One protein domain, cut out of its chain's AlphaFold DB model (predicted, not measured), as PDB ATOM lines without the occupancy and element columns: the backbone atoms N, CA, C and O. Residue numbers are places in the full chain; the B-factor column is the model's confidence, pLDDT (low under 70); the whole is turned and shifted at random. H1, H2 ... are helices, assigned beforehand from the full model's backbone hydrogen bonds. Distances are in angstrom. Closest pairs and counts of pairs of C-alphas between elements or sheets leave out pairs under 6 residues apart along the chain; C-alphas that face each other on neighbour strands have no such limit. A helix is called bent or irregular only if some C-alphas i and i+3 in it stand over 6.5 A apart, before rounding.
ATOM      1  N   ALA A   2      33.331 -25.146 -39.385       59.09
ATOM      2  CA  ALA A   2      34.789 -25.045 -39.496       59.09
ATOM      3  C   ALA A   2      35.427 -26.064 -40.462       59.09
ATOM      4  O   ALA A   2      36.252 -25.669 -41.271       59.09
ATOM      5  N   THR A   3      35.011 -27.336 -40.471       61.34
ATOM      6  CA  THR A   3      35.584 -28.340 -41.395       61.34
ATOM      7  C   THR A   3      35.358 -28.038 -42.857       61.34
ATOM      8  O   THR A   3      36.271 -28.210 -43.651       61.34
ATOM      9  N   VAL A   4      34.156 -27.595 -43.219       64.12
ATOM     10  CA  VAL A   4      33.835 -27.250 -44.607       64.12
ATOM     11  C   VAL A   4      34.748 -26.118 -45.068       64.12
ATOM     12  O   VAL A   4      35.343 -26.213 -46.135       64.12
ATOM     13  N   VAL A   5      34.931 -25.093 -44.227       70.25
ATOM     14  CA  VAL A   5      35.839 -23.972 -44.505       70.25
ATOM     15  C   VAL A   5      37.284 -24.454 -44.628       70.25
ATOM     16  O   VAL A   5      37.953 -24.079 -45.584       70.25
ATOM     17  N   THR A   6      37.763 -25.314 -43.727       65.69
ATOM     18  CA  THR A   6      39.139 -25.832 -43.767       65.69
ATOM     19  C   THR A   6      39.382 -26.765 -44.959       65.69
ATOM     20  O   THR A   6      40.429 -26.673 -45.593       65.69
ATOM     21  N   ALA A   7      38.420 -27.618 -45.321       63.72
ATOM     22  CA  ALA A   7      38.509 -28.510 -46.477       63.72
ATOM     23  C   ALA A   7      38.500 -27.724 -47.798       63.72
ATOM     24  O   ALA A   7      39.349 -27.949 -48.660       63.72
ATOM     25  N   LEU A   8      37.605 -26.737 -47.932       63.78
ATOM     26  CA  LEU A   8      37.607 -25.819 -49.073       63.78
ATOM     27  C   LEU A   8      38.886 -24.981 -49.122       63.78
ATOM     28  O   LEU A   8      39.462 -24.830 -50.195       63.78
ATOM     29  N   ALA A   9      39.370 -24.477 -47.985       66.50
ATOM     30  CA  ALA A   9      40.623 -23.729 -47.913       66.50
ATOM     31  C   ALA A   9      41.829 -24.590 -48.313       66.50
ATOM     32  O   ALA A   9      42.707 -24.095 -49.018       66.50
ATOM     33  N   ALA A  10      41.856 -25.870 -47.932       65.44
ATOM     34  CA  ALA A  10      42.887 -26.814 -48.353       65.44
ATOM     35  C   ALA A  10      42.859 -27.021 -49.875       65.44
ATOM     36  O   ALA A  10      43.882 -26.849 -50.534       65.44
ATOM     37  N   VAL A  11      41.688 -27.283 -50.463       63.81
ATOM     38  CA  VAL A  11      41.546 -27.438 -51.924       63.81
ATOM     39  C   VAL A  11      41.929 -26.151 -52.664       63.81
ATOM     40  O   VAL A  11      42.680 -26.192 -53.639       63.81
ATOM     41  N   VAL A  12      41.489 -24.987 -52.181       63.25
ATOM     42  CA  VAL A  12      41.855 -23.678 -52.747       63.25
ATOM     43  C   VAL A  12      43.363 -23.425 -52.636       63.25
ATOM     44  O   VAL A  12      43.980 -22.957 -53.593       63.25
ATOM     45  N   ALA A  13      43.995 -23.761 -51.513       61.97
ATOM     46  CA  ALA A  13      45.437 -23.607 -51.340       61.97
ATOM     47  C   ALA A  13      46.238 -24.507 -52.300       61.97
ATOM     48  O   ALA A  13      47.232 -24.064 -52.879       61.97
ATOM     49  N   VAL A  14      45.785 -25.742 -52.523       61.97
ATOM     50  CA  VAL A  14      46.436 -26.682 -53.446       61.97
ATOM     51  C   VAL A  14      46.281 -26.224 -54.901       61.97
ATOM     52  O   VAL A  14      47.285 -26.085 -55.598       61.97
ATOM     53  N   TYR A  15      45.057 -25.926 -55.352       59.53
ATOM     54  CA  TYR A  15      44.767 -25.715 -56.779       59.53
ATOM     55  C   TYR A  15      44.759 -24.251 -57.237       59.53
ATOM     56  O   TYR A  15      45.101 -23.995 -58.390       59.53
ATOM     57  N   GLN A  16      44.410 -23.284 -56.377       61.12
ATOM     58  CA  GLN A  16      44.471 -21.857 -56.738       61.12
ATOM     59  C   GLN A  16      45.811 -21.222 -56.369       61.12
ATOM     60  O   GLN A  16      46.394 -20.508 -57.179       61.12
ATOM     61  N   ARG A  17      46.323 -21.482 -55.156       56.88
ATOM     62  CA  ARG A  17      47.619 -20.918 -54.722       56.88
ATOM     63  C   ARG A  17      48.819 -21.712 -55.235       56.88
ATOM     64  O   ARG A  17      49.939 -21.213 -55.182       56.88
ATOM     65  N   GLY A  18      48.602 -22.925 -55.749       57.12
ATOM     66  CA  GLY A  18      49.673 -23.773 -56.264       57.12
ATOM     67  C   GLY A  18      50.657 -24.210 -55.179       57.12
ATOM     68  O   GLY A  18      51.839 -24.371 -55.468       57.12
ATOM     69  N   ALA A  19      50.196 -24.388 -53.935       57.75
ATOM     70  CA  ALA A  19      51.063 -24.695 -52.793       57.75
ATOM     71  C   ALA A  19      51.869 -26.005 -52.957       57.75
ATOM     72  O   ALA A  19      52.923 -26.150 -52.351       57.75
ATOM     73  N   LEU A  20      51.411 -26.930 -53.811       54.72
ATOM     74  CA  LEU A  20      52.092 -28.193 -54.140       54.72
ATOM     75  C   LEU A  20      52.788 -28.202 -55.515       54.72
ATOM     76  O   LEU A  20      53.196 -29.262 -55.986       54.72
ATOM     77  N   ARG A  21      52.997 -27.031 -56.139       50.62
ATOM     78  CA  ARG A  21      53.690 -26.893 -57.440       50.62
ATOM     79  C   ARG A  21      55.073 -27.563 -57.487       50.62
ATOM     80  O   ARG A  21      55.498 -27.966 -58.561       50.62
ATOM     81  N   GLY A  22      55.761 -27.687 -56.348       48.84
ATOM     82  CA  GLY A  22      57.105 -28.271 -56.255       48.84
ATOM     83  C   GLY A  22      57.164 -29.793 -56.068       48.84
ATOM     84  O   GLY A  22      58.248 -30.351 -56.176       48.84
ATOM     85  N   LEU A  23      56.041 -30.476 -55.797       56.62
ATOM     86  CA  LEU A  23      56.049 -31.906 -55.435       56.62
ATOM     87  C   LEU A  23      55.917 -32.862 -56.643       56.62
ATOM     88  O   LEU A  23      55.828 -34.069 -56.457       56.62
ATOM     89  N   GLY A  24      55.910 -32.350 -57.881       51.31
ATOM     90  CA  GLY A  24      56.028 -33.172 -59.100       51.31
ATOM     91  C   GLY A  24      54.890 -34.174 -59.365       51.31
ATOM     92  O   GLY A  24      55.090 -35.130 -60.107       51.31
ATOM     93  N   GLY A  25      53.713 -33.987 -58.761       59.00
ATOM     94  CA  GLY A  25      52.539 -34.851 -58.949       59.00
ATOM     95  C   GLY A  25      51.548 -34.348 -60.017       59.00
ATOM     96  O   GLY A  25      51.771 -33.298 -60.617       59.00
ATOM     97  N   PRO A  26      50.396 -35.024 -60.208       57.38
ATOM     98  CA  PRO A  26      49.359 -34.674 -61.198       57.38
ATOM     99  C   PRO A  26      48.596 -33.361 -60.892       57.38
ATOM    100  O   PRO A  26      47.564 -33.063 -61.490       57.38
ATOM    101  N   PHE A  27      49.102 -32.551 -59.961       56.50
ATOM    102  CA  PHE A  27      48.516 -31.303 -59.478       56.50
ATOM    103  C   PHE A  27      48.859 -30.144 -60.420       56.50
ATOM    104  O   PHE A  27      49.632 -29.245 -60.085       56.50
ATOM    105  N   SER A  28      48.304 -30.177 -61.630       55.97
ATOM    106  CA  SER A  28      48.509 -29.102 -62.597       55.97
ATOM    107  C   SER A  28      47.556 -27.934 -62.291       55.97
ATOM    108  O   SER A  28      46.337 -28.138 -62.270       55.97
ATOM    109  N   PRO A  29      48.056 -26.710 -62.024       54.66
ATOM    110  CA  PRO A  29      47.213 -25.566 -61.691       54.66
ATOM    111  C   PRO A  29      46.328 -25.206 -62.888       54.66
ATOM    112  O   PRO A  29      46.787 -24.629 -63.867       54.66
ATOM    113  N   THR A  30      45.042 -25.541 -62.806       56.12
ATOM    114  CA  THR A  30      44.073 -25.381 -63.907       56.12
ATOM    115  C   THR A  30      43.558 -23.938 -64.046       56.12
ATOM    116  O   THR A  30      42.724 -23.656 -64.896       56.12
ATOM    117  N   GLY A  31      44.033 -23.005 -63.210       55.44
ATOM    118  CA  GLY A  31      43.636 -21.589 -63.239       55.44
ATOM    119  C   GLY A  31      42.283 -21.283 -62.585       55.44
ATOM    120  O   GLY A  31      41.886 -20.123 -62.528       55.44
ATOM    121  N   GLY A  32      41.585 -22.290 -62.049       58.44
ATOM    122  CA  GLY A  32      40.294 -22.117 -61.391       58.44
ATOM    123  C   GLY A  32      39.753 -23.406 -60.777       58.44
ATOM    124  O   GLY A  32      40.248 -24.500 -61.040       58.44
ATOM    125  N   VAL A  33      38.731 -23.258 -59.937       63.34
ATOM    126  CA  VAL A  33      37.983 -24.358 -59.317       63.34
ATOM    127  C   VAL A  33      36.675 -24.481 -60.094       63.34
ATOM    128  O   VAL A  33      36.005 -23.472 -60.306       63.34
ATOM    129  N   ILE A  34      36.305 -25.682 -60.545       69.25
ATOM    130  CA  ILE A  34      35.032 -25.874 -61.259       69.25
ATOM    131  C   ILE A  34      33.849 -25.478 -60.362       69.25
ATOM    132  O   ILE A  34      33.819 -25.824 -59.181       69.25
ATOM    133  N   CYS A  35      32.853 -24.779 -60.917       75.19
ATOM    134  CA  CYS A  35      31.734 -24.200 -60.154       75.19
ATOM    135  C   CYS A  35      30.936 -25.222 -59.323       75.19
ATOM    136  O   CYS A  35      30.278 -24.849 -58.357       75.19
ATOM    137  N   VAL A  36      31.001 -26.508 -59.682       76.38
ATOM    138  CA  VAL A  36      30.300 -27.592 -58.980       76.38
ATOM    139  C   VAL A  36      31.015 -28.049 -57.702       76.38
ATOM    140  O   VAL A  36      30.381 -28.640 -56.833       76.38
ATOM    141  N   LEU A  37      32.319 -27.778 -57.552       74.88
ATOM    142  CA  LEU A  37      33.114 -28.280 -56.425       74.88
ATOM    143  C   LEU A  37      32.654 -27.747 -55.060       74.88
ATOM    144  O   LEU A  37      32.563 -28.560 -54.151       74.88
ATOM    145  N   PRO A  38      32.345 -26.450 -54.859       75.88
ATOM    146  CA  PRO A  38      31.905 -25.956 -53.551       75.88
ATOM    147  C   PRO A  38      30.594 -26.569 -53.021       75.88
ATOM    148  O   PRO A  38      30.596 -27.022 -51.874       75.88
ATOM    149  N   PRO A  39      29.489 -26.643 -53.794       83.44
ATOM    150  CA  PRO A  39      28.282 -27.318 -53.317       83.44
ATOM    151  C   PRO A  39      28.496 -28.828 -53.140       83.44
ATOM    152  O   PRO A  39      27.953 -29.400 -52.200       83.44
ATOM    153  N   LEU A  40      29.330 -29.460 -53.976       82.25
ATOM    154  CA  LEU A  40      29.699 -30.872 -53.832       82.25
ATOM    155  C   LEU A  40      30.543 -31.127 -52.571       82.25
ATOM    156  O   LEU A  40      30.331 -32.096 -51.853       82.25
ATOM    157  N   ALA A  41      31.491 -30.244 -52.268       78.88
ATOM    158  CA  ALA A  41      32.295 -30.293 -51.054       78.88
ATOM    159  C   ALA A  41      31.413 -30.166 -49.816       78.88
ATOM    160  O   ALA A  41      31.566 -30.934 -48.872       78.88
ATOM    161  N   LEU A  42      30.465 -29.228 -49.838       80.69
ATOM    162  CA  LEU A  42      29.506 -29.066 -48.756       80.69
ATOM    163  C   LEU A  42      28.665 -30.335 -48.566       80.69
ATOM    164  O   LEU A  42      28.565 -30.814 -47.439       80.69
ATOM    165  N   SER A  43      28.088 -30.887 -49.637       84.75
ATOM    166  CA  SER A  43      27.223 -32.068 -49.542       84.75
ATOM    167  C   SER A  43      27.980 -33.313 -49.088       84.75
ATOM    168  O   SER A  43      27.492 -34.027 -48.217       84.75
ATOM    169  N   VAL A  44      29.186 -33.549 -49.609       82.31
ATOM    170  CA  VAL A  44      29.997 -34.713 -49.233       82.31
ATOM    171  C   VAL A  44      30.533 -34.590 -47.811       82.31
ATOM    172  O   VAL A  44      30.431 -35.545 -47.052       82.31
ATOM    173  N   VAL A  45      31.069 -33.430 -47.419       78.56
ATOM    174  CA  VAL A  45      31.574 -33.234 -46.048       78.56
ATOM    175  C   VAL A  45      30.438 -33.361 -45.036       78.56
ATOM    176  O   VAL A  45      30.634 -33.960 -43.986       78.56
ATOM    177  N   LEU A  46      29.250 -32.834 -45.345       79.38
ATOM    178  CA  LEU A  46      28.084 -33.020 -44.483       79.38
ATOM    179  C   LEU A  46      27.633 -34.482 -44.448       79.38
ATOM    180  O   LEU A  46      27.402 -34.993 -43.363       79.38
ATOM    181  N   GLY A  47      27.536 -35.164 -45.592       82.06
ATOM    182  CA  GLY A  47      27.151 -36.577 -45.638       82.06
ATOM    183  C   GLY A  47      28.101 -37.468 -44.837       82.06
ATOM    184  O   GLY A  47      27.657 -38.206 -43.963       82.06
ATOM    185  N   LEU A  48      29.410 -37.317 -45.059       77.06
ATOM    186  CA  LEU A  48      30.441 -38.071 -44.338       77.06
ATOM    187  C   LEU A  48      30.401 -37.808 -42.826       77.06
ATOM    188  O   LEU A  48      30.488 -38.754 -42.047       77.06
ATOM    189  N   ALA A  49      30.223 -36.548 -42.414       73.75
ATOM    190  CA  ALA A  49      30.121 -36.197 -40.999       73.75
ATOM    191  C   ALA A  49      28.875 -36.817 -40.341       73.75
ATOM    192  O   ALA A  49      28.946 -37.339 -39.228       73.75
ATOM    193  N   LEU A  50      27.733 -36.803 -41.039       80.94
ATOM    194  CA  LEU A  50      26.475 -37.332 -40.511       80.94
ATOM    195  C   LEU A  50      26.496 -38.855 -40.359       80.94
ATOM    196  O   LEU A  50      26.001 -39.358 -39.350       80.94
ATOM    197  N   ASP A  51      27.080 -39.582 -41.314       76.38
ATOM    198  CA  ASP A  51      27.130 -41.050 -41.279       76.38
ATOM    199  C   ASP A  51      27.826 -41.558 -40.010       76.38
ATOM    200  O   ASP A  51      27.391 -42.531 -39.382       76.38
ATOM    201  N   TYR A  52      28.880 -40.862 -39.582       73.25
ATOM    202  CA  TYR A  52      29.587 -41.214 -38.362       73.25
ATOM    203  C   TYR A  52      28.923 -40.673 -37.097       73.25
ATOM    204  O   TYR A  52      28.769 -41.429 -36.131       73.25
ATOM    205  N   ASP A  53      28.540 -39.393 -37.077       78.12
ATOM    206  CA  ASP A  53      27.946 -38.778 -35.890       78.12
ATOM    207  C   ASP A  53      26.705 -39.562 -35.448       78.12
ATOM    208  O   ASP A  53      26.552 -39.861 -34.264       78.12
ATOM    209  N   VAL A  54      25.872 -40.011 -36.393       81.62
ATOM    210  CA  VAL A  54      24.703 -40.844 -36.087       81.62
ATOM    211  C   VAL A  54      25.111 -42.190 -35.474       81.62
ATOM    212  O   VAL A  54      24.504 -42.615 -34.487       81.62
ATOM    213  N   PHE A  55      26.151 -42.850 -35.990       81.81
ATOM    214  CA  PHE A  55      26.621 -44.128 -35.448       81.81
ATOM    215  C   PHE A  55      27.219 -43.984 -34.040       81.81
ATOM    216  O   PHE A  55      26.892 -44.754 -33.129       81.81
ATOM    217  N   LEU A  56      28.076 -42.980 -33.834       81.25
ATOM    218  CA  LEU A  56      28.697 -42.709 -32.539       81.25
ATOM    219  C   LEU A  56      27.647 -42.324 -31.495       81.25
ATOM    220  O   LEU A  56      27.634 -42.898 -30.404       81.25
ATOM    221  N   VAL A  57      26.755 -41.389 -31.831       82.12
ATOM    222  CA  VAL A  57      25.671 -40.954 -30.943       82.12
ATOM    223  C   VAL A  57      24.747 -42.126 -30.633       82.12
ATOM    224  O   VAL A  57      24.423 -42.333 -29.467       82.12
ATOM    225  N   GLY A  58      24.386 -42.944 -31.626       83.12
ATOM    226  CA  GLY A  58      23.576 -44.145 -31.420       83.12
ATOM    227  C   GLY A  58      24.197 -45.093 -30.395       83.12
ATOM    228  O   GLY A  58      23.514 -45.558 -29.480       83.12
ATOM    229  N   ARG A  59      25.516 -45.307 -30.468       81.94
ATOM    230  CA  ARG A  59      26.229 -46.146 -29.498       81.94
ATOM    231  C   ARG A  59      26.287 -45.526 -28.101       81.94
ATOM    232  O   ARG A  59      26.132 -46.234 -27.109       81.94
ATOM    233  N   ILE A  60      26.510 -44.217 -28.014       80.38
ATOM    234  CA  ILE A  60      26.514 -43.475 -26.746       80.38
ATOM    235  C   ILE A  60      25.124 -43.532 -26.090       80.38
ATOM    236  O   ILE A  60      25.023 -43.783 -24.889       80.38
ATOM    237  N   VAL A  61      24.057 -43.375 -26.878       82.44
ATOM    238  CA  VAL A  61      22.664 -43.511 -26.429       82.44
ATOM    239  C   VAL A  61      22.385 -44.928 -25.937       82.44
ATOM    240  O   VAL A  61      21.798 -45.081 -24.873       82.44
ATOM    241  N   GLU A  62      22.849 -45.965 -26.636       83.00
ATOM    242  CA  GLU A  62      22.691 -47.359 -26.201       83.00
ATOM    243  C   GLU A  62      23.374 -47.627 -24.848       83.00
ATOM    244  O   GLU A  62      22.815 -48.303 -23.985       83.00
ATOM    245  N   LEU A  63      24.579 -47.087 -24.634       79.19
ATOM    246  CA  LEU A  63      25.290 -47.204 -23.356       79.19
ATOM    247  C   LEU A  63      24.555 -46.455 -22.241       79.19
ATOM    248  O   LEU A  63      24.398 -46.974 -21.136       79.19
ATOM    249  N   ARG A  64      24.049 -45.260 -22.539       76.50
ATOM    250  CA  ARG A  64      23.255 -44.466 -21.602       76.50
ATOM    251  C   ARG A  64      21.929 -45.149 -21.252       76.50
ATOM    252  O   ARG A  64      21.552 -45.174 -20.085       76.50
ATOM    253  N   ASP A  65      21.263 -45.782 -22.215       80.00
ATOM    254  CA  ASP A  65      20.042 -46.573 -21.995       80.00
ATOM    255  C   ASP A  65      20.277 -47.800 -21.109       80.00
ATOM    256  O   ASP A  65      19.377 -48.231 -20.391       80.00
ATOM    257  N   ARG A  66      21.504 -48.333 -21.095       77.81
ATOM    258  CA  ARG A  66      21.923 -49.393 -20.165       77.81
ATOM    259  C   ARG A  66      22.184 -48.884 -18.741       77.81
ATOM    260  O   ARG A  66      22.524 -49.684 -17.873       77.81
ATOM    261  N   GLY A  67      22.001 -47.588 -18.483       74.00
ATOM    262  CA  GLY A  67      22.112 -46.971 -17.160       74.00
ATOM    263  C   GLY A  67      23.499 -46.426 -16.819       74.00
ATOM    264  O   GLY A  67      23.742 -46.103 -15.657       74.00
ATOM    265  N   LEU A  68      24.409 -46.323 -17.797       73.81
ATOM    266  CA  LEU A  68      25.721 -45.708 -17.589       73.81
ATOM    267  C   LEU A  68      25.585 -44.183 -17.410       73.81
ATOM    268  O   LEU A  68      24.828 -43.550 -18.149       73.81
ATOM    269  N   PRO A  69      26.341 -43.572 -16.480       76.50
ATOM    270  CA  PRO A  69      26.366 -42.122 -16.333       76.50
ATOM    271  C   PRO A  69      26.945 -41.457 -17.590       76.50
ATOM    272  O   PRO A  69      27.898 -41.965 -18.183       76.50
ATOM    273  N   ASP A  70      26.401 -40.296 -17.966       74.75
ATOM    274  CA  ASP A  70      26.658 -39.604 -19.241       74.75
ATOM    275  C   ASP A  70      28.146 -39.533 -19.627       74.75
ATOM    276  O   ASP A  70      28.525 -39.875 -20.746       74.75
ATOM    277  N   ARG A  71      29.017 -39.151 -18.684       75.25
ATOM    278  CA  ARG A  71      30.465 -39.033 -18.930       75.25
ATOM    279  C   ARG A  71      31.123 -40.371 -19.269       75.25
ATOM    280  O   ARG A  71      32.001 -40.419 -20.126       75.25
ATOM    281  N   VAL A  72      30.690 -41.451 -18.620       74.62
ATOM    282  CA  VAL A  72      31.219 -42.802 -18.853       74.62
ATOM    283  C   VAL A  72      30.669 -43.361 -20.163       74.62
ATOM    284  O   VAL A  72      31.424 -43.942 -20.937       74.62
ATOM    285  N   ALA A  73      29.391 -43.122 -20.472       78.75
ATOM    286  CA  ALA A  73      28.795 -43.518 -21.749       78.75
ATOM    287  C   ALA A  73      29.499 -42.853 -22.949       78.75
ATOM    288  O   ALA A  73      29.799 -43.534 -23.931       78.75
ATOM    289  N   ILE A  74      29.829 -41.558 -22.849       79.75
ATOM    290  CA  ILE A  74      30.590 -40.831 -23.878       79.75
ATOM    291  C   ILE A  74      32.007 -41.405 -24.012       79.75
ATOM    292  O   ILE A  74      32.427 -41.728 -25.122       79.75
ATOM    293  N   ALA A  75      32.731 -41.586 -22.901       79.50
ATOM    294  CA  ALA A  75      34.104 -42.097 -22.927       79.50
ATOM    295  C   ALA A  75      34.194 -43.515 -23.521       79.50
ATOM    296  O   ALA A  75      35.018 -43.771 -24.400       79.50
ATOM    297  N   VAL A  76      33.314 -44.422 -23.089       79.12
ATOM    298  CA  VAL A  76      33.269 -45.813 -23.571       79.12
ATOM    299  C   VAL A  76      32.786 -45.884 -25.022       79.12
ATOM    300  O   VAL A  76      33.312 -46.674 -25.812       79.12
ATOM    301  N   GLY A  77      31.812 -45.050 -25.400       77.94
ATOM    302  CA  GLY A  77      31.331 -44.943 -26.778       77.94
ATOM    303  C   GLY A  77      32.426 -44.476 -27.736       77.94
ATOM    304  O   GLY A  77      32.594 -45.056 -28.810       77.94
ATOM    305  N   LEU A  78      33.222 -43.489 -27.320       78.31
ATOM    306  CA  LEU A  78      34.341 -42.974 -28.105       78.31
ATOM    307  C   LEU A  78      35.462 -44.012 -28.247       78.31
ATOM    308  O   LEU A  78      35.958 -44.221 -29.353       78.31
ATOM    309  N   TRP A  79      35.810 -44.712 -27.163       78.50
ATOM    310  CA  TRP A  79      36.848 -45.748 -27.170       78.50
ATOM    311  C   TRP A  79      36.510 -46.931 -28.083       78.50
ATOM    312  O   TRP A  79      37.326 -47.316 -28.922       78.50
ATOM    313  N   ARG A  80      35.295 -47.489 -27.977       78.00
ATOM    314  CA  ARG A  80      34.897 -48.670 -28.769       78.00
ATOM    315  C   ARG A  80      34.739 -48.368 -30.251       78.00
ATOM    316  O   ARG A  80      35.198 -49.134 -31.092       78.00
ATOM    317  N   SER A  81      34.109 -47.246 -30.577       78.12
ATOM    318  CA  SER A  81      33.939 -46.828 -31.969       78.12
ATOM    319  C   SER A  81      35.258 -46.300 -32.550       78.12
ATOM    320  O   SER A  81      35.442 -46.297 -33.768       78.12
ATOM    321  N   GLY A  82      36.188 -45.890 -31.672       73.94
ATOM    322  CA  GLY A  82      37.578 -45.465 -31.885       73.94
ATOM    323  C   GLY A  82      38.253 -46.107 -33.093       73.94
ATOM    324  O   GLY A  82      38.367 -45.512 -34.167       73.94
ATOM    325  N   ARG A  83      38.656 -47.358 -32.905       79.88
ATOM    326  CA  ARG A  83      39.501 -48.099 -33.846       79.88
ATOM    327  C   ARG A  83      38.797 -48.426 -35.166       79.88
ATOM    328  O   ARG A  83      39.419 -48.347 -36.224       79.88
ATOM    329  N   VAL A  84      37.506 -48.754 -35.119       84.12
ATOM    330  CA  VAL A  84      36.735 -49.171 -36.307       84.12
ATOM    331  C   VAL A  84      36.641 -48.038 -37.325       84.12
ATOM    332  O   VAL A  84      36.878 -48.231 -38.513       84.12
ATOM    333  N   VAL A  85      36.358 -46.829 -36.855       79.94
ATOM    334  CA  VAL A  85      36.127 -45.682 -37.742       79.94
ATOM    335  C   VAL A  85      37.432 -45.118 -38.286       79.94
ATOM    336  O   VAL A  85      37.477 -44.727 -39.446       79.94
ATOM    337  N   THR A  86      38.523 -45.144 -37.511       81.62
ATOM    338  CA  THR A  86      39.845 -44.799 -38.059       81.62
ATOM    339  C   THR A  86      40.261 -45.770 -39.161       81.62
ATOM    340  O   THR A  86      40.815 -45.338 -40.167       81.62
ATOM    341  N   ALA A  87      39.958 -47.066 -39.010       87.56
ATOM    342  CA  ALA A  87      40.242 -48.059 -40.041       87.56
ATOM    343  C   ALA A  87      39.401 -47.816 -41.307       87.56
ATOM    344  O   ALA A  87      39.948 -47.798 -42.407       87.56
ATOM    345  N   ALA A  88      38.100 -47.548 -41.156       87.00
ATOM    346  CA  ALA A  88      37.223 -47.203 -42.276       87.00
ATOM    347  C   ALA A  88      37.688 -45.928 -43.005       87.00
ATOM    348  O   ALA A  88      37.805 -45.926 -44.230       87.00
ATOM    349  N   GLY A  89      38.032 -44.873 -42.258       86.31
ATOM    350  CA  GLY A  89      38.577 -43.629 -42.807       86.31
ATOM    351  C   GLY A  89      39.874 -43.846 -43.589       86.31
ATOM    352  O   GLY A  89      40.044 -43.297 -44.675       86.31
ATOM    353  N   MET A  90      40.762 -44.709 -43.092       89.62
ATOM    354  CA  MET A  90      42.020 -45.031 -43.769       89.62
ATOM    355  C   MET A  90      41.792 -45.773 -45.091       89.62
ATOM    356  O   MET A  90      42.394 -45.417 -46.103       89.62
ATOM    357  N   VAL A  91      40.883 -46.751 -45.117       92.19
ATOM    358  CA  VAL A  91      40.522 -47.470 -46.350       92.19
ATOM    359  C   VAL A  91      39.888 -46.522 -47.375       92.19
ATOM    360  O   VAL A  91      40.258 -46.565 -48.548       92.19
ATOM    361  N   MET A  92      38.999 -45.619 -46.944       91.44
ATOM    362  CA  MET A  92      38.416 -44.595 -47.823       91.44
ATOM    363  C   MET A  92      39.478 -43.646 -48.389       91.44
ATOM    364  O   MET A  92      39.474 -43.366 -49.587       91.44
ATOM    365  N   ALA A  93      40.423 -43.189 -47.562       89.75
ATOM    366  CA  ALA A  93      41.516 -42.330 -48.009       89.75
ATOM    367  C   ALA A  93      42.390 -43.025 -49.068       89.75
ATOM    368  O   ALA A  93      42.742 -42.411 -50.077       89.75
ATOM    369  N   ILE A  94      42.689 -44.314 -48.883       93.00
ATOM    370  CA  ILE A  94      43.431 -45.119 -49.864       93.00
ATOM    371  C   ILE A  94      42.638 -45.242 -51.171       93.00
ATOM    372  O   ILE A  94      43.187 -44.998 -52.243       93.00
ATOM    373  N   ALA A  95      41.343 -45.554 -51.098       92.50
ATOM    374  CA  ALA A  95      40.493 -45.685 -52.280       92.50
ATOM    375  C   ALA A  95      40.408 -44.372 -53.082       92.50
ATOM    376  O   ALA A  95      40.601 -44.364 -54.298       92.50
ATOM    377  N   PHE A  96      40.189 -43.240 -52.405       89.69
ATOM    378  CA  PHE A  96      40.098 -41.928 -53.055       89.69
ATOM    379  C   PHE A  96      41.443 -41.406 -53.566       89.69
ATOM    380  O   PHE A  96      41.467 -40.650 -54.538       89.69
ATOM    381  N   SER A  97      42.563 -41.862 -53.002       88.62
ATOM    382  CA  SER A  97      43.896 -41.557 -53.540       88.62
ATOM    383  C   SER A  97      44.070 -42.065 -54.978       88.62
ATOM    384  O   SER A  97      44.791 -41.449 -55.760       88.62
ATOM    385  N   GLY A  98      43.344 -43.115 -55.379       89.12
ATOM    386  CA  GLY A  98      43.290 -43.553 -56.777       89.12
ATOM    387  C   GLY A  98      42.727 -42.487 -57.727       89.12
ATOM    388  O   GLY A  98      43.248 -42.309 -58.826       89.12
ATOM    389  N   LEU A  99      41.722 -41.714 -57.293       86.75
ATOM    390  CA  LEU A  99      41.167 -40.602 -58.080       86.75
ATOM    391  C   LEU A  99      42.144 -39.426 -58.175       86.75
ATOM    392  O   LEU A  99      42.216 -38.776 -59.216       86.75
ATOM    393  N   VAL A 100      42.931 -39.180 -57.122       84.88
ATOM    394  CA  VAL A 100      43.985 -38.150 -57.118       84.88
ATOM    395  C   VAL A 100      45.048 -38.442 -58.179       84.88
ATOM    396  O   VAL A 100      45.597 -37.521 -58.770       84.88
ATOM    397  N   MET A 101      45.324 -39.713 -58.476       83.75
ATOM    398  CA  MET A 101      46.292 -40.087 -59.515       83.75
ATOM    399  C   MET A 101      45.743 -39.947 -60.943       83.75
ATOM    400  O   MET A 101      46.470 -40.178 -61.908       83.75
ATOM    401  N   SER A 102      44.472 -39.567 -61.105       84.62
ATOM    402  CA  SER A 102      43.867 -39.387 -62.421       84.62
ATOM    403  C   SER A 102      44.502 -38.221 -63.183       84.62
ATOM    404  O   SER A 102      44.773 -37.157 -62.622       84.62
ATOM    405  N   THR A 103      44.672 -38.409 -64.492       78.75
ATOM    406  CA  THR A 103      45.085 -37.369 -65.445       78.75
ATOM    407  C   THR A 103      43.937 -36.442 -65.844       78.75
ATOM    408  O   THR A 103      44.181 -35.386 -66.425       78.75
ATOM    409  N   ILE A 104      42.686 -36.802 -65.526       83.50
ATOM    410  CA  ILE A 104      41.511 -35.960 -65.769       83.50
ATOM    411  C   ILE A 104      41.420 -34.916 -64.643       83.50
ATOM    412  O   ILE A 104      41.180 -35.301 -63.495       83.50
ATOM    413  N   PRO A 105      41.523 -33.601 -64.931       77.31
ATOM    414  CA  PRO A 105      41.562 -32.563 -63.895       77.31
ATOM    415  C   PRO A 105      40.350 -32.576 -62.958       77.31
ATOM    416  O   PRO A 105      40.493 -32.391 -61.753       77.31
ATOM    417  N   ALA A 106      39.156 -32.857 -63.490       77.62
ATOM    418  CA  ALA A 106      37.938 -32.946 -62.689       77.62
ATOM    419  C   ALA A 106      37.987 -34.094 -61.664       77.62
ATOM    420  O   ALA A 106      37.636 -33.890 -60.503       77.62
ATOM    421  N   LEU A 107      38.461 -35.281 -62.070       83.19
ATOM    422  CA  LEU A 107      38.602 -36.437 -61.177       83.19
ATOM    423  C   LEU A 107      39.720 -36.227 -60.157       83.19
ATOM    424  O   LEU A 107      39.555 -36.586 -58.997       83.19
ATOM    425  N   ASN A 108      40.813 -35.590 -60.574       82.38
ATOM    426  CA  ASN A 108      41.931 -35.231 -59.710       82.38
ATOM    427  C   ASN A 108      41.493 -34.272 -58.585       82.38
ATOM    428  O   ASN A 108      41.722 -34.548 -57.409       82.38
ATOM    429  N   MET A 109      40.797 -33.181 -58.929       77.56
ATOM    430  CA  MET A 109      40.276 -32.216 -57.950       77.56
ATOM    431  C   MET A 109      39.254 -32.846 -57.004       77.56
ATOM    432  O   MET A 109      39.281 -32.583 -55.801       77.56
ATOM    433  N   LEU A 110      38.361 -33.681 -57.541       83.12
ATOM    434  CA  LEU A 110      37.360 -34.392 -56.754       83.12
ATOM    435  C   LEU A 110      38.021 -35.404 -55.810       83.12
ATOM    436  O   LEU A 110      37.697 -35.423 -54.630       83.12
ATOM    437  N   GLY A 111      39.006 -36.171 -56.280       84.94
ATOM    438  CA  GLY A 111      39.790 -37.083 -55.447       84.94
ATOM    439  C   GLY A 111      40.495 -36.360 -54.301       84.94
ATOM    440  O   GLY A 111      40.399 -36.785 -53.154       84.94
ATOM    441  N   THR A 112      41.136 -35.222 -54.578       80.69
ATOM    442  CA  THR A 112      41.840 -34.446 -53.546       80.69
ATOM    443  C   THR A 112      40.876 -33.859 -52.524       80.69
ATOM    444  O   THR A 112      41.159 -33.888 -51.326       80.69
ATOM    445  N   LEU A 113      39.712 -33.378 -52.975       83.06
ATOM    446  CA  LEU A 113      38.635 -32.944 -52.093       83.06
ATOM    447  C   LEU A 113      38.183 -34.085 -51.172       83.06
ATOM    448  O   LEU A 113      38.083 -33.878 -49.966       83.06
ATOM    449  N   LEU A 114      37.937 -35.277 -51.723       85.88
ATOM    450  CA  LEU A 114      37.470 -36.439 -50.966       85.88
ATOM    451  C   LEU A 114      38.502 -36.918 -49.939       85.88
ATOM    452  O   LEU A 114      38.151 -37.152 -48.784       85.88
ATOM    453  N   VAL A 115      39.776 -37.020 -50.328       86.88
ATOM    454  CA  VAL A 115      40.861 -37.413 -49.415       86.88
ATOM    455  C   VAL A 115      41.001 -36.397 -48.283       86.88
ATOM    456  O   VAL A 115      41.038 -36.781 -47.114       86.88
ATOM    457  N   ALA A 116      41.032 -35.101 -48.604       82.25
ATOM    458  CA  ALA A 116      41.134 -34.052 -47.595       82.25
ATOM    459  C   ALA A 116      39.921 -34.045 -46.650       82.25
ATOM    460  O   ALA A 116      40.097 -33.922 -45.439       82.25
ATOM    461  N   ALA A 117      38.709 -34.210 -47.188       81.38
ATOM    462  CA  ALA A 117      37.476 -34.266 -46.411       81.38
ATOM    463  C   ALA A 117      37.475 -35.438 -45.422       81.38
ATOM    464  O   ALA A 117      37.250 -35.219 -44.234       81.38
ATOM    465  N   VAL A 118      37.783 -36.655 -45.886       84.88
ATOM    466  CA  VAL A 118      37.810 -37.854 -45.034       84.88
ATOM    467  C   VAL A 118      38.868 -37.736 -43.947       84.88
ATOM    468  O   VAL A 118      38.573 -37.994 -42.783       84.88
ATOM    469  N   LEU A 119      40.094 -37.327 -44.285       82.88
ATOM    470  CA  LEU A 119      41.154 -37.189 -43.285       82.88
ATOM    471  C   LEU A 119      40.780 -36.140 -42.235       82.88
ATOM    472  O   LEU A 119      40.893 -36.393 -41.036       82.88
ATOM    473  N   LEU A 120      40.289 -34.980 -42.669       77.69
ATOM    474  CA  LEU A 120      39.882 -33.922 -41.758       77.69
ATOM    475  C   LEU A 120      38.723 -34.360 -40.853       77.69
ATOM    476  O   LEU A 120      38.740 -34.048 -39.668       77.69
ATOM    477  N   ASP A 121      37.745 -35.093 -41.374       79.69
ATOM    478  CA  ASP A 121      36.638 -35.617 -40.577       79.69
ATOM    479  C   ASP A 121      37.121 -36.640 -39.532       79.69
ATOM    480  O   ASP A 121      36.908 -36.470 -38.325       79.69
ATOM    481  N   THR A 122      37.900 -37.629 -39.986       80.00
ATOM    482  CA  THR A 122      38.409 -38.725 -39.149       80.00
ATOM    483  C   THR A 122      39.289 -38.213 -38.005       80.00
ATOM    484  O   THR A 122      39.269 -38.784 -36.912       80.00
ATOM    485  N   PHE A 123      40.061 -37.145 -38.239       75.38
ATOM    486  CA  PHE A 123      40.945 -36.555 -37.237       75.38
ATOM    487  C   PHE A 123      40.297 -35.401 -36.471       75.38
ATOM    488  O   PHE A 123      40.267 -35.439 -35.248       75.38
ATOM    489  N   VAL A 124      39.778 -34.368 -37.132       72.94
ATOM    490  CA  VAL A 124      39.366 -33.121 -36.465       72.94
ATOM    491  C   VAL A 124      37.958 -33.207 -35.906       72.94
ATOM    492  O   VAL A 124      37.760 -32.915 -34.726       72.94
ATOM    493  N   MET A 125      36.974 -33.603 -36.717       70.81
ATOM    494  CA  MET A 125      35.590 -33.634 -36.231       70.81
ATOM    495  C   MET A 125      35.431 -34.635 -35.110       70.81
ATOM    496  O   MET A 125      34.917 -34.326 -34.036       70.81
ATOM    497  N   ARG A 126      36.017 -35.800 -35.322       71.38
ATOM    498  CA  ARG A 126      35.885 -36.908 -34.411       71.38
ATOM    499  C   ARG A 126      36.630 -36.757 -33.090       71.38
ATOM    500  O   ARG A 126      36.065 -37.060 -32.042       71.38
ATOM    501  N   THR A 127      37.906 -36.360 -33.118       70.50
ATOM    502  CA  THR A 127      38.717 -36.333 -31.884       70.50
ATOM    503  C   THR A 127      38.497 -35.068 -31.067       70.50
ATOM    504  O   THR A 127      38.684 -35.097 -29.852       70.50
ATOM    505  N   LEU A 128      38.071 -33.976 -31.710       69.31
ATOM    506  CA  LEU A 128      37.930 -32.678 -31.059       69.31
ATOM    507  C   LEU A 128      36.477 -32.220 -30.997       69.31
ATOM    508  O   LEU A 128      36.001 -31.880 -29.920       69.31
ATOM    509  N   VAL A 129      35.758 -32.204 -32.120       70.25
ATOM    510  CA  VAL A 129      34.465 -31.504 -32.191       70.25
ATOM    511  C   VAL A 129      33.347 -32.287 -31.509       70.25
ATOM    512  O   VAL A 129      32.684 -31.731 -30.635       70.25
ATOM    513  N   THR A 130      33.157 -33.567 -31.826       73.12
ATOM    514  CA  THR A 130      32.085 -34.376 -31.224       73.12
ATOM    515  C   THR A 130      32.169 -34.449 -29.687       73.12
ATOM    516  O   THR A 130      31.170 -34.139 -29.027       73.12
ATOM    517  N   PRO A 131      33.327 -34.765 -29.059       69.44
ATOM    518  CA  PRO A 131      33.428 -34.752 -27.600       69.44
ATOM    519  C   PRO A 131      33.302 -33.343 -27.004       69.44
ATOM    520  O   PRO A 131      32.677 -33.195 -25.953       69.44
ATOM    521  N   ALA A 132      33.826 -32.302 -27.665       71.19
ATOM    522  CA  ALA A 132      33.718 -30.923 -27.181       71.19
ATOM    523  C   ALA A 132      32.286 -30.376 -27.229       71.19
ATOM    524  O   ALA A 132      31.951 -29.506 -26.432       71.19
ATOM    525  N   VAL A 133      31.439 -30.878 -28.131       69.75
ATOM    526  CA  VAL A 133      30.014 -30.524 -28.195       69.75
ATOM    527  C   VAL A 133      29.218 -31.307 -27.149       69.75
ATOM    528  O   VAL A 133      28.432 -30.716 -26.410       69.75
ATOM    529  N   MET A 134      29.451 -32.617 -27.012       70.19
ATOM    530  CA  MET A 134      28.711 -33.448 -26.051       70.19
ATOM    531  C   MET A 134      29.062 -33.166 -24.583       70.19
ATOM    532  O   MET A 134      28.190 -33.270 -23.722       70.19
ATOM    533  N   ALA A 135      30.309 -32.796 -24.276       69.81
ATOM    534  CA  ALA A 135      30.748 -32.531 -22.905       69.81
ATOM    535  C   ALA A 135      29.974 -31.395 -22.188       69.81
ATOM    536  O   ALA A 135      29.565 -31.611 -21.043       69.81
ATOM    537  N   PRO A 136      29.736 -30.214 -22.797       70.69
ATOM    538  CA  PRO A 136      28.989 -29.122 -22.168       70.69
ATOM    539  C   PRO A 136      27.463 -29.265 -22.263       70.69
ATOM    540  O   PRO A 136      26.757 -28.692 -21.437       70.69
ATOM    541  N   LEU A 137      26.933 -30.015 -23.239       67.38
ATOM    542  CA  LEU A 137      25.484 -30.109 -23.483       67.38
ATOM    543  C   LEU A 137      24.722 -30.918 -22.416       67.38
ATOM    544  O   LEU A 137      23.516 -30.723 -22.252       67.38
ATOM    545  N   GLY A 138      25.400 -31.776 -21.644       68.19
ATOM    546  CA  GLY A 138      24.846 -32.431 -20.453       68.19
ATOM    547  C   GLY A 138      23.439 -33.014 -20.663       68.19
ATOM    548  O   GLY A 138      23.205 -33.795 -21.582       68.19
ATOM    549  N   ARG A 139      22.474 -32.595 -19.833       62.50
ATOM    550  CA  ARG A 139      21.077 -33.073 -19.883       62.50
ATOM    551  C   ARG A 139      20.320 -32.692 -21.166       62.50
ATOM    552  O   ARG A 139      19.370 -33.391 -21.515       62.50
ATOM    553  N   LEU A 140      20.720 -31.619 -21.857       65.62
ATOM    554  CA  LEU A 140      20.078 -31.162 -23.100       65.62
ATOM    555  C   LEU A 140      20.357 -32.108 -24.269       65.62
ATOM    556  O   LEU A 140      19.533 -32.209 -25.172       65.62
ATOM    557  N   ASN A 141      21.463 -32.854 -24.210       68.62
ATOM    558  CA  ASN A 141      21.850 -33.819 -25.238       68.62
ATOM    559  C   ASN A 141      20.831 -34.959 -25.421       68.62
ATOM    560  O   ASN A 141      20.880 -35.697 -26.399       68.62
ATOM    561  N   TRP A 142      19.916 -35.128 -24.462       69.06
ATOM    562  CA  TRP A 142      19.021 -36.281 -24.391       69.06
ATOM    563  C   TRP A 142      17.542 -35.947 -24.598       69.06
ATOM    564  O   TRP A 142      16.716 -36.850 -24.503       69.06
ATOM    565  N   LEU A 143      17.171 -34.693 -24.867       68.81
ATOM    566  CA  LEU A 143      15.782 -34.332 -25.180       68.81
ATOM    567  C   LEU A 143      15.425 -34.799 -26.604       68.81
ATOM    568  O   LEU A 143      16.248 -34.630 -27.501       68.81
ATOM    569  N   PRO A 144      14.234 -35.387 -26.856       62.91
ATOM    570  CA  PRO A 144      13.055 -35.540 -25.988       62.91
ATOM    571  C   PRO A 144      12.993 -36.879 -25.223       62.91
ATOM    572  O   PRO A 144      11.949 -37.248 -24.683       62.91
ATOM    573  N   ARG A 145      14.079 -37.655 -25.190       63.97
ATOM    574  CA  ARG A 145      14.109 -38.966 -24.530       63.97
ATOM    575  C   ARG A 145      13.969 -38.792 -23.016       63.97
ATOM    576  O   ARG A 145      14.643 -37.963 -22.405       63.97
ATOM    577  N   LYS A 146      13.113 -39.611 -22.386       58.53
ATOM    578  CA  LYS A 146      13.007 -39.665 -20.920       58.53
ATOM    579  C   LYS A 146      14.407 -39.878 -20.338       58.53
ATOM    580  O   LYS A 146      15.149 -40.772 -20.760       58.53
ATOM    581  N   VAL A 147      14.792 -39.010 -19.410       58.12
ATOM    582  CA  VAL A 147      16.041 -39.156 -18.669       58.12
ATOM    583  C   VAL A 147      15.839 -40.319 -17.709       58.12
ATOM    584  O   VAL A 147      15.153 -40.168 -16.705       58.12
ATOM    585  N   VAL A 148      16.364 -41.495 -18.061       63.59
ATOM    586  CA  VAL A 148      16.517 -42.584 -17.094       63.59
ATOM    587  C   VAL A 148      17.582 -42.102 -16.121       63.59
ATOM    588  O   VAL A 148      18.682 -41.747 -16.548       63.59
ATOM    589  N   GLU A 149      17.234 -41.990 -14.841       64.88
ATOM    590  CA  GLU A 149      18.212 -41.609 -13.829       64.88
ATOM    591  C   GLU A 149      19.341 -42.646 -13.809       64.88
ATOM    592  O   GLU A 149      19.062 -43.848 -13.722       64.88
ATOM    593  N   PRO A 150      20.613 -42.216 -13.933       61.38
ATOM    594  CA  PRO A 150      21.740 -43.123 -13.801       61.38
ATOM    595  C   PRO A 150      21.662 -43.800 -12.435       61.38
ATOM    596  O   PRO A 150      21.472 -43.118 -11.425       61.38
ATOM    597  N   ARG A 151      21.824 -45.126 -12.375       64.00
ATOM    598  CA  ARG A 151      21.949 -45.781 -11.068       64.00
ATOM    599  C   ARG A 151      23.219 -45.256 -10.393       64.00
ATOM    600  O   ARG A 151      24.273 -45.282 -11.037       64.00
ATOM    601  N   PRO A 152      23.152 -44.794  -9.133       63.66
ATOM    602  CA  PRO A 152      24.349 -44.503  -8.363       63.66
ATOM    603  C   PRO A 152      25.227 -45.754  -8.350       63.66
ATOM    604  O   PRO A 152      24.753 -46.838  -8.007       63.66
ATOM    605  N   VAL A 153      26.482 -45.622  -8.778       66.94
ATOM    606  CA  VAL A 153      27.438 -46.724  -8.660       66.94
ATOM    607  C   VAL A 153      27.759 -46.873  -7.179       66.94
ATOM    608  O   VAL A 153      28.361 -45.986  -6.576       66.94
ATOM    609  N   ASP A 154      27.301 -47.976  -6.594       74.00
ATOM    610  CA  ASP A 154      27.603 -48.343  -5.217       74.00
ATOM    611  C   ASP A 154      29.022 -48.914  -5.140       74.00
ATOM    612  O   ASP A 154      29.257 -50.098  -5.383       74.00
ATOM    613  N   TRP A 155      29.982 -48.048  -4.814       68.88
ATOM    614  CA  TRP A 155      31.390 -48.413  -4.653       68.88
ATOM    615  C   TRP A 155      31.647 -49.352  -3.465       68.88
ATOM    616  O   TRP A 155      32.750 -49.878  -3.347       68.88
ATOM    617  N   GLY A 156      30.655 -49.579  -2.595       73.81
ATOM    618  CA  GLY A 156      30.715 -50.581  -1.531       73.81
ATOM    619  C   GLY A 156      30.412 -52.005  -2.007       73.81
ATOM    620  O   GLY A 156      30.662 -52.959  -1.272       73.81
ATOM    621  N   ASN A 157      29.901 -52.174  -3.231       78.69
ATOM    622  CA  ASN A 157      29.550 -53.473  -3.786       78.69
ATOM    623  C   ASN A 157      30.711 -54.062  -4.624       78.69
ATOM    624  O   ASN A 157      31.041 -53.510  -5.680       78.69
ATOM    625  N   PRO A 158      31.289 -55.219  -4.240       74.06
ATOM    626  CA  PRO A 158      32.402 -55.836  -4.969       74.06
ATOM    627  C   PRO A 158      32.056 -56.193  -6.424       74.06
ATOM    628  O   PRO A 158      32.910 -56.070  -7.298       74.06
ATOM    629  N   SER A 159      30.791 -56.513  -6.726       73.44
ATOM    630  CA  SER A 159      30.350 -56.789  -8.106       73.44
ATOM    631  C   SER A 159      30.335 -55.541  -9.004       73.44
ATOM    632  O   SER A 159      30.532 -55.644 -10.215       73.44
ATOM    633  N   ALA A 160      30.155 -54.345  -8.432       66.50
ATOM    634  CA  ALA A 160      30.244 -53.087  -9.175       66.50
ATOM    635  C   ALA A 160      31.704 -52.740  -9.515       66.50
ATOM    636  O   ALA A 160      31.977 -52.230 -10.603       66.50
ATOM    637  N   ILE A 161      32.639 -53.079  -8.618       67.69
ATOM    638  CA  ILE A 161      34.085 -52.930  -8.830       67.69
ATOM    639  C   ILE A 161      34.568 -53.900  -9.915       67.69
ATOM    640  O   ILE A 161      35.296 -53.484 -10.812       67.69
ATOM    641  N   GLU A 162      34.106 -55.153  -9.909       71.12
ATOM    642  CA  GLU A 162      34.384 -56.128 -10.977       71.12
ATOM    643  C   GLU A 162      33.813 -55.691 -12.335       71.12
ATOM    644  O   GLU A 162      34.452 -55.857 -13.376       71.12
ATOM    645  N   CYS A 163      32.621 -55.087 -12.354       62.44
ATOM    646  CA  CYS A 163      32.020 -54.582 -13.587       62.44
ATOM    647  C   CYS A 163      32.776 -53.353 -14.127       62.44
ATOM    648  O   CYS A 163      33.041 -53.264 -15.323       62.44
ATOM    649  N   ALA A 164      33.202 -52.436 -13.255       64.44
ATOM    650  CA  ALA A 164      34.063 -51.317 -13.636       64.44
ATOM    651  C   ALA A 164      35.451 -51.793 -14.110       64.44
ATOM    652  O   ALA A 164      35.941 -51.320 -15.134       64.44
ATOM    653  N   GLY A 165      36.044 -52.767 -13.414       64.06
ATOM    654  CA  GLY A 165      37.322 -53.385 -13.766       64.06
ATOM    655  C   GLY A 165      37.269 -54.113 -15.108       64.06
ATOM    656  O   GLY A 165      38.103 -53.860 -15.966       64.06
ATOM    657  N   SER A 166      36.240 -54.926 -15.357       64.12
ATOM    658  CA  SER A 166      36.064 -55.642 -16.634       64.12
ATOM    659  C   SER A 166      35.769 -54.723 -17.826       64.12
ATOM    660  O   SER A 166      36.104 -55.062 -18.960       64.12
ATOM    661  N   LEU A 167      35.192 -53.538 -17.599       62.44
ATOM    662  CA  LEU A 167      35.040 -52.509 -18.633       62.44
ATOM    663  C   LEU A 167      36.370 -51.830 -18.994       62.44
ATOM    664  O   LEU A 167      36.529 -51.416 -20.142       62.44
ATOM    665  N   VAL A 168      37.309 -51.734 -18.046       57.25
ATOM    666  CA  VAL A 168      38.683 -51.259 -18.284       57.25
ATOM    667  C   VAL A 168      39.523 -52.365 -18.932       57.25
ATOM    668  O   VAL A 168      40.147 -52.130 -19.962       57.25
ATOM    669  N   GLU A 169      39.460 -53.592 -18.413       55.78
ATOM    670  CA  GLU A 169      40.184 -54.761 -18.930       55.78
ATOM    671  C   GLU A 169      39.753 -55.106 -20.368       55.78
ATOM    672  O   GLU A 169      40.576 -55.347 -21.249       55.78
ATOM    673  N   GLY A 170      38.448 -55.036 -20.652       48.34
ATOM    674  CA  GLY A 170      37.888 -55.229 -21.990       48.34
ATOM    675  C   GLY A 170      38.167 -54.088 -22.976       48.34
ATOM    676  O   GLY A 170      37.771 -54.197 -24.134       48.34
ATOM    677  N   ALA A 171      38.811 -52.995 -22.546       45.06
ATOM    678  CA  ALA A 171      39.299 -51.923 -23.419       45.06
ATOM    679  C   ALA A 171      40.783 -52.095 -23.810       45.06
ATOM    680  O   ALA A 171      41.254 -51.403 -24.714       45.06
TER     681      ALA A 171
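This is residues 2 to 171 of the 173 residues of the protein "Hypothetical protein" of Alexandrium catenella (UniProt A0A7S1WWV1). A loose rod of helices has long H4 through its middle, with H1, H2 and bent H3 packed round it; H5 sits off one end on a long link, touching no helix. The printed part has 170 residues with five named helices, H1 to H5, and no named strand: all helix, loose, radius of gyration of the C-alphas 21.0 A, spans 68 by 33 by 20 A.

H4, residues 105 to 142, is irregular: C-alphas 136 and 139 are 9.1 A apart. H3, residues 70 to 100, assigned as one helix by its hydrogen bonds, is bent, C-alphas 80 and 83 being 6.9 A apart; its arms are H3a, residues 70 to 80, and H3b, residues 83 to 100. H3b and H4 form a helical hairpin; their closest C-alphas, Val 100 and Asn 108, are 4.4 A apart. H1, residues 2 to 15, H2, residues 37 to 65, and H4 form a bundle, helices side by side. O i to N i+4 pairs are within hydrogen-bond range in 23 of 25 for H2, 12 of 14 for H3b and 24 of 34 for H4.

H4 spans 45.6 A and H2 41.1 A. H1 begins at C-alpha 2 (34.789, -25.045, -39.496); H5, residues 158 to 169, ends at C-alpha 169 (40.184, -54.761, -18.930).

The printed part has no cut. Links H1 to H2 and H4 to H5 are long. Mean pLDDT of the printed part is 72.9; residues 6 to 34 and 137 to 153 are among those under 70.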